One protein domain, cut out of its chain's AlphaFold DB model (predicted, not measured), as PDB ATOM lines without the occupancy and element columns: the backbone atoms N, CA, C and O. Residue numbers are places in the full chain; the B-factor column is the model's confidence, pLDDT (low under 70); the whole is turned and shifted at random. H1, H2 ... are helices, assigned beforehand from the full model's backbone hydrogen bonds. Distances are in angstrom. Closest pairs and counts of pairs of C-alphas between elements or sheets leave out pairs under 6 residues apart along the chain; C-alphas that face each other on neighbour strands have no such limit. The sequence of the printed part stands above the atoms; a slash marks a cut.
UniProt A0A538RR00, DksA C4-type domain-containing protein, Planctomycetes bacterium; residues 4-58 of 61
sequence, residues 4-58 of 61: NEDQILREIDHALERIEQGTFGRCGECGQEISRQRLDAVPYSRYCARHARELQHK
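Overview. This is residues 4 to 58 of the 61 residues of the protein "DksA C4-type domain-containing protein" of Planctomycetes bacterium (UniProt A0A538RR00). One long helix, H1, makes one side of a loose U, and two short helices, H2 and H3, make the other side, joined to it by the long loop of residues 21 to 35. Residues 4 to 10 of H1 stick out free. The printed part has 55 residues, with three named helices in the order H1, H2, H3 and no named strand: all helix. It is compact by its radius of gyration of the C-alphas, 11.3 A, and spans 29 by 28 by 20 A.

Along the chain. H1, residues 4 to 20, begins at C-alpha 4 (256.228, 231.897, 426.509) and is 24.9 A long. H2 is residues 36 to 41, 8.7 A. H3, residues 49 to 56, 10.5 A, ends at C-alpha 56 (235.909, 233.103, 430.857).

Arrangement. H1 is apart from H2 and from H3. H2 and H3 are close but not clearly touching; their closest C-alphas, of Arg 38 and Ala 49, are 6.9 A apart. They run the same way at a shallow tilt of 21 degrees. In H1, H2 and H3 every O i to N i+4 pair is within hydrogen-bond range.

Size, cuts and confidence. The two C-alphas farthest apart, of Asn 4 and Gln 32, are 30.7 A apart. The printed part has no cut. The link from H1 to H2 is long. Residues 4 to 5 and 56 to 58 have pLDDT under 70.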
ATOM      1  N   ASN A   4     257.482 231.867 425.760       64.75
ATOM      2  CA  ASN A   4     256.228 231.897 426.509       64.75
ATOM      3  C   ASN A   4     256.366 232.490 427.922       64.75
ATOM      4  O   ASN A   4     255.439 233.128 428.411       64.75
ATOM      5  N   GLU A   5     257.507 232.298 428.587       67.50
ATOM      6  CA  GLU A   5     257.750 232.822 429.943       67.50
ATOM      7  C   GLU A   5     257.902 234.346 429.941       67.50
ATOM      8  O   GLU A   5     257.331 235.029 430.787       67.50
ATOM      9  N   ASP A   6     258.592 234.884 428.936       78.62
ATOM     10  CA  ASP A   6     258.770 236.325 428.763       78.62
ATOM     11  C   ASP A   6     257.436 237.031 428.460       78.62
ATOM     12  O   ASP A   6     257.153 238.109 428.981       78.62
ATOM     13  N   GLN A   7     256.554 236.382 427.692       73.38
ATOM     14  CA  GLN A   7     255.206 236.884 427.418       73.38
ATOM     15  C   GLN A   7     254.361 236.983 428.699       73.38
ATOM     16  O   GLN A   7     253.658 237.976 428.893       73.38
ATOM     17  N   ILE A   8     254.451 235.982 429.582       74.31
ATOM     18  CA  ILE A   8     253.749 235.971 430.873       74.31
ATOM     19  C   ILE A   8     254.316 237.051 431.797       74.31
ATOM     20  O   ILE A   8     253.547 237.777 432.424       74.31
ATOM     21  N   LEU A   9     255.643 237.196 431.852       82.00
ATOM     22  CA  LEU A   9     256.293 238.254 432.627       82.00
ATOM     23  C   LEU A   9     255.820 239.640 432.183       82.00
ATOM     24  O   LEU A   9     255.418 240.434 433.027       82.00
ATOM     25  N   ARG A  10     255.749 239.900 430.871       81.94
ATOM     26  CA  ARG A  10     255.217 241.168 430.343       81.94
ATOM     27  C   ARG A  10     253.750 241.404 430.697       81.94
ATOM     28  O   ARG A  10     253.367 242.539 430.958       81.94
ATOM     29  N   GLU A  11     252.917 240.364 430.711       74.81
ATOM     30  CA  GLU A  11     251.509 240.490 431.119       74.81
ATOM     31  C   GLU A  11     251.366 240.827 432.612       74.81
ATOM     32  O   GLU A  11     250.467 241.586 432.989       74.81
ATOM     33  N   ILE A  12     252.264 240.299 433.450       81.69
ATOM     34  CA  ILE A  12     252.348 240.626 434.879       81.69
ATOM     35  C   ILE A  12     252.832 242.069 435.064       81.69
ATOM     36  O   ILE A  12     252.200 242.815 435.811       81.69
ATOM     37  N   ASP A  13     253.878 242.487 434.350       85.69
ATOM     38  CA  ASP A  13     254.400 243.861 434.381       85.69
ATOM     39  C   ASP A  13     253.313 244.874 433.995       85.69
ATOM     40  O   ASP A  13     253.009 245.801 434.740       85.69
ATOM     41  N   HIS A  14     252.584 244.604 432.910       82.12
ATOM     42  CA  HIS A  14     251.445 245.428 432.507       82.12
ATOM     43  C   HIS A  14     250.315 245.456 433.545       82.12
ATOM     44  O   HIS A  14     249.555 246.425 433.615       82.12
ATOM     45  N   ALA A  15     250.130 244.384 434.319       78.62
ATOM     46  CA  ALA A  15     249.163 244.374 435.408       78.62
ATOM     47  C   ALA A  15     249.625 245.247 436.581       78.62
ATOM     48  O   ALA A  15     248.791 245.953 437.151       78.62
ATOM     49  N   LEU A  16     250.923 245.238 436.888       84.38
ATOM     50  CA  LEU A  16     251.550 246.081 437.905       84.38
ATOM     51  C   LEU A  16     251.525 247.562 437.507       84.38
ATOM     52  O   LEU A  16     251.082 248.384 438.306       84.38
ATOM     53  N   GLU A  17     251.841 247.906 436.257       86.88
ATOM     54  CA  GLU A  17     251.735 249.286 435.756       86.88
ATOM     55  C   GLU A  17     250.321 249.855 435.934       86.88
ATOM     56  O   GLU A  17     250.147 251.011 436.316       86.88
ATOM     57  N   ARG A  18     249.273 249.048 435.713       81.44
ATOM     58  CA  ARG A  18     247.884 249.482 435.956       81.44
ATOM     59  C   ARG A  18     247.624 249.791 437.432       81.44
ATOM     60  O   ARG A  18     246.822 250.681 437.724       81.44
ATOM     61  N   ILE A  19     248.275 249.070 438.350       82.12
ATOM     62  CA  ILE A  19     248.220 249.334 439.800       82.12
ATOM     63  C   ILE A  19     248.864 250.680 440.101       82.12
ATOM     64  O   ILE A  19     248.225 251.509 440.748       82.12
ATOM     65  N   GLU A  20     250.059 250.932 439.573       82.62
ATOM     66  CA  GLU A  20     250.773 252.197 439.778       82.62
ATOM     67  C   GLU A  20     250.039 253.397 439.164       82.62
ATOM     68  O   GLU A  20     249.941 254.455 439.781       82.62
ATOM     69  N   GLN A  21     249.428 253.217 437.992       82.56
ATOM     70  CA  GLN A  21     248.596 254.225 437.325       82.56
ATOM     71  C   GLN A  21     247.269 254.501 438.061       82.56
ATOM     72  O   GLN A  21     246.499 255.365 437.638       82.56
ATOM     73  N   GLY A  22     246.926 253.736 439.106       77.25
ATOM     74  CA  GLY A  22     245.646 253.853 439.815       77.25
ATOM     75  C   GLY A  22     244.422 253.510 438.953       77.25
ATOM     76  O   GLY A  22     243.285 253.790 439.331       77.25
ATOM     77  N   THR A  23     244.638 252.907 437.781       77.81
ATOM     78  CA  THR A  23     243.582 252.379 436.903       77.81
ATOM     79  C   THR A  23     243.308 250.903 437.169       77.81
ATOM     80  O   THR A  23     242.400 250.314 436.580       77.81
ATOM     81  N   PHE A  24     244.049 250.295 438.093       75.50
ATOM     82  CA  PHE A  24     243.749 248.978 438.610       75.50
ATOM     83  C   PHE A  24     242.399 248.952 439.297       75.50
ATOM     84  O   PHE A  24     242.013 249.861 440.028       75.50
ATOM     85  N   GLY A  25     241.649 247.897 439.012       74.31
ATOM     86  CA  GLY A  25     240.250 247.874 439.373       74.31
ATOM     87  C   GLY A  25     239.384 248.770 438.489       74.31
ATOM     88  O   GLY A  25     238.278 249.084 438.900       74.31
ATOM     89  N   ARG A  26     239.814 249.153 437.278       84.69
ATOM     90  CA  ARG A  26     238.926 249.662 436.220       84.69
ATOM     91  C   ARG A  26     238.925 248.742 435.008       84.69
ATOM     92  O   ARG A  26     239.936 248.160 434.628       84.69
ATOM     93  N   CYS A  27     237.757 248.597 434.399       86.19
ATOM     94  CA  CYS A  27     237.568 247.780 433.214       86.19
ATOM     95  C   CYS A  27     238.212 248.437 431.990       86.19
ATOM     96  O   CYS A  27     237.846 249.555 431.643       86.19
ATOM     97  N   GLY A  28     239.069 247.713 431.272       80.00
ATOM     98  CA  GLY A  28     239.649 248.188 430.013       80.00
ATOM     99  C   GLY A  28     238.653 248.326 428.851       80.00
ATOM    100  O   GLY A  28     238.994 248.950 427.858       80.00
ATOM    101  N   GLU A  29     237.442 247.761 428.960       82.88
ATOM    102  CA  GLU A  29     236.386 247.921 427.940       82.88
ATOM    103  C   GLU A  29     235.411 249.053 428.265       82.88
ATOM    104  O   GLU A  29     235.121 249.889 427.420       82.88
ATOM    105  N   CYS A  30     234.875 249.079 429.489       85.62
ATOM    106  CA  CYS A  30     233.820 250.028 429.855       85.62
ATOM    107  C   CYS A  30     234.265 251.134 430.813       85.62
ATOM    108  O   CYS A  30     233.446 251.967 431.182       85.62
ATOM    109  N   GLY A  31     235.512 251.114 431.289       82.69
ATOM    110  CA  GLY A  31     236.033 252.084 432.257       82.69
ATOM    111  C   GLY A  31     235.440 251.985 433.668       82.69
ATOM    112  O   GLY A  31     235.881 252.711 434.555       82.69
ATOM    113  N   GLN A  32     234.466 251.099 433.907       84.06
ATOM    114  CA  GLN A  32     233.828 250.957 435.218       84.06
ATOM    115  C   GLN A  32     234.740 250.298 436.249       84.06
ATOM    116  O   GLN A  32     235.579 249.461 435.911       84.06
ATOM    117  N   GLU A  33     234.497 250.619 437.515       83.44
ATOM    118  CA  GLU A  33     235.183 250.017 438.651       83.44
ATOM    119  C   GLU A  33     234.907 248.502 438.742       83.44
ATOM    120  O   GLU A  33     233.789 248.018 438.549       83.44
ATOM    121  N   ILE A  34     235.955 247.729 439.007       83.94
ATOM    122  CA  ILE A  34     235.937 246.284 439.190       83.94
ATOM    123  C   ILE A  34     235.735 246.026 440.680       83.94
ATOM    124  O   ILE A  34     236.502 246.500 441.516       83.94
ATOM    125  N   SER A  35     234.718 245.234 441.020       81.94
ATOM    126  CA  SER A  35     234.464 244.851 442.407       81.94
ATOM    127  C   SER A  35     235.682 244.174 443.034       81.94
ATOM    128  O   SER A  35     236.264 243.260 442.444       81.94
ATOM    129  N   ARG A  36     236.009 244.555 444.275       78.81
ATOM    130  CA  ARG A  36     237.135 243.993 445.043       78.81
ATOM    131  C   ARG A  36     237.106 242.468 445.130       78.81
ATOM    132  O   ARG A  36     238.141 241.853 444.948       78.81
ATOM    133  N   GLN A  37     235.923 241.864 445.280       79.44
ATOM    134  CA  GLN A  37     235.744 240.401 445.244       79.44
ATOM    135  C   GLN A  37     236.347 239.738 443.995       79.44
ATOM    136  O   GLN A  37     236.796 238.601 444.056       79.44
ATOM    137  N   ARG A  38     236.352 240.433 442.851       76.75
ATOM    138  CA  ARG A  38     236.943 239.908 441.620       76.75
ATOM    139  C   ARG A  38     238.451 240.098 441.575       76.75
ATOM    140  O   ARG A  38     239.130 239.215 441.074       76.75
ATOM    141  N   LEU A  39     238.951 241.226 442.073       75.12
ATOM    142  CA  LEU A  39     240.390 241.471 442.178       75.12
ATOM    143  C   LEU A  39     241.044 240.513 443.184       75.12
ATOM    144  O   LEU A  39     242.173 240.099 442.967       75.12
ATOM    145  N   ASP A  40     240.309 240.118 444.225       78.19
ATOM    146  CA  ASP A  40     240.729 239.114 445.208       78.19
ATOM    147  C   ASP A  40     240.854 237.715 444.577       78.19
ATOM    148  O   ASP A  40     241.848 237.024 444.768       78.19
ATOM    149  N   ALA A  41     239.888 237.332 443.731       78.31
ATOM    150  CA  ALA A  41     239.921 236.054 443.019       78.31
ATOM    151  C   ALA A  41     240.894 236.033 441.822       78.31
ATOM    152  O   ALA A  41     241.489 235.001 441.526       78.31
ATOM    153  N   VAL A  42     241.012 237.145 441.084       74.19
ATOM    154  CA  VAL A  42     241.830 237.270 439.865       74.19
ATOM    155  C   VAL A  42     242.462 238.671 439.807       74.19
ATOM    156  O   VAL A  42     241.915 239.573 439.156       74.19
ATOM    157  N   PRO A  43     243.627 238.875 440.443       71.12
ATOM    158  CA  PRO A  43     244.240 240.197 440.558       71.12
ATOM    159  C   PRO A  43     244.734 240.743 439.216       71.12
ATOM    160  O   PRO A  43     244.674 241.938 438.985       71.12
ATOM    161  N   TYR A  44     245.126 239.896 438.266       73.56
ATOM    162  CA  TYR A  44     245.573 240.332 436.935       73.56
ATOM    163  C   TYR A  44     244.415 240.649 435.961       73.56
ATOM    164  O   TYR A  44     244.651 240.972 434.794       73.56
ATOM    165  N   SER A  45     243.152 240.569 436.406       75.81
ATOM    166  CA  SER A  45     241.989 240.805 435.542       75.81
ATOM    167  C   SER A  45     241.895 242.265 435.094       75.81
ATOM    168  O   SER A  45     241.608 243.163 435.881       75.81
ATOM    169  N   ARG A  46     242.014 242.493 433.782       80.56
ATOM    170  CA  ARG A  46     241.823 243.809 433.138       80.56
ATOM    171  C   ARG A  46     240.353 244.190 432.883       80.56
ATOM    172  O   ARG A  46     240.079 245.245 432.319       80.56
ATOM    173  N   TYR A  47     239.397 243.330 433.240       83.00
ATOM    174  CA  TYR A  47     237.981 243.488 432.888       83.00
ATOM    175  C   TYR A  47     237.053 243.356 434.104       83.00
ATOM    176  O   TYR A  47     237.305 242.568 435.021       83.00
ATOM    177  N   CYS A  48     235.934 244.088 434.099       85.44
ATOM    178  CA  CYS A  48     234.922 244.013 435.159       85.44
ATOM    179  C   CYS A  48     234.158 242.685 435.162       85.44
ATOM    180  O   CYS A  48     234.215 241.925 434.195       85.44
ATOM    181  N   ALA A  49     233.423 242.424 436.259       81.31
ATOM    182  CA  ALA A  49     232.559 241.252 436.490       81.31
ATOM    183  C   ALA A  49     231.804 240.800 435.225       81.31
ATOM    184  O   ALA A  49     231.863 239.629 434.856       81.31
ATOM    185  N   ARG A  50     231.189 241.753 434.519       83.50
ATOM    186  CA  ARG A  50     230.441 241.524 433.281       83.50
ATOM    187  C   ARG A  50     231.323 240.988 432.145       83.50
ATOM    188  O   ARG A  50     231.186 239.824 431.786       83.50
ATOM    189  N   HIS A  51     232.274 241.780 431.647       85.25
ATOM    190  CA  HIS A  51     233.058 241.422 430.452       85.25
ATOM    191  C   HIS A  51     233.997 240.237 430.682       85.25
ATOM    192  O   HIS A  51     234.124 239.372 429.821       85.25
ATOM    193  N   ALA A  52     234.618 240.111 431.862       77.94
ATOM    194  CA  ALA A  52     235.446 238.927 432.092       77.94
ATOM    195  C   ALA A  52     234.624 237.652 432.342       77.94
ATOM    196  O   ALA A  52     235.180 236.566 432.241       77.94
ATOM    197  N   ARG A  53     233.312 237.733 432.622       79.19
ATOM    198  CA  ARG A  53     232.444 236.542 432.566       79.19
ATOM    199  C   ARG A  53     232.275 236.093 431.112       79.19
ATOM    200  O   ARG A  53     232.387 234.909 430.836       79.19
ATOM    201  N   GLU A  54     232.136 237.028 430.175       78.44
ATOM    202  CA  GLU A  54     232.084 236.718 428.737       78.44
ATOM    203  C   GLU A  54     233.397 236.120 428.205       78.44
ATOM    204  O   GLU A  54     233.372 235.223 427.365       78.44
ATOM    205  N   LEU A  55     234.546 236.568 428.720       72.25
ATOM    206  CA  LEU A  55     235.857 236.026 428.343       72.25
ATOM    207  C   LEU A  55     236.147 234.658 428.966       72.25
ATOM    208  O   LEU A  55     236.706 233.799 428.290       72.25
ATOM    209  N   GLN A  56     235.737 234.415 430.216       62.28
ATOM    210  CA  GLN A  56     235.909 233.103 430.857       62.28
ATOM    211  C   GLN A  56     235.170 231.987 430.109       62.28
ATOM    212  O   GLN A  56     235.678 230.874 430.035       62.28
ATOM    213  N   HIS A  57     234.032 232.283 429.478       59.44
ATOM    214  CA  HIS A  57     233.343 231.322 428.609       59.44
ATOM    215  C   HIS A  57     234.121 230.980 427.324       59.44
ATOM    216  O   HIS A  57     233.838 229.959 426.703       59.44
ATOM    217  N   LYS A  58     235.090 231.808 426.909       53.72
ATOM    218  CA  LYS A  58     235.883 231.592 425.687       53.72
ATOM    219  C   LYS A  58     237.174 230.807 425.920       53.72
ATOM    220  O   LYS A  58     237.703 230.263 424.962       53.72
TER     221      LYS A  58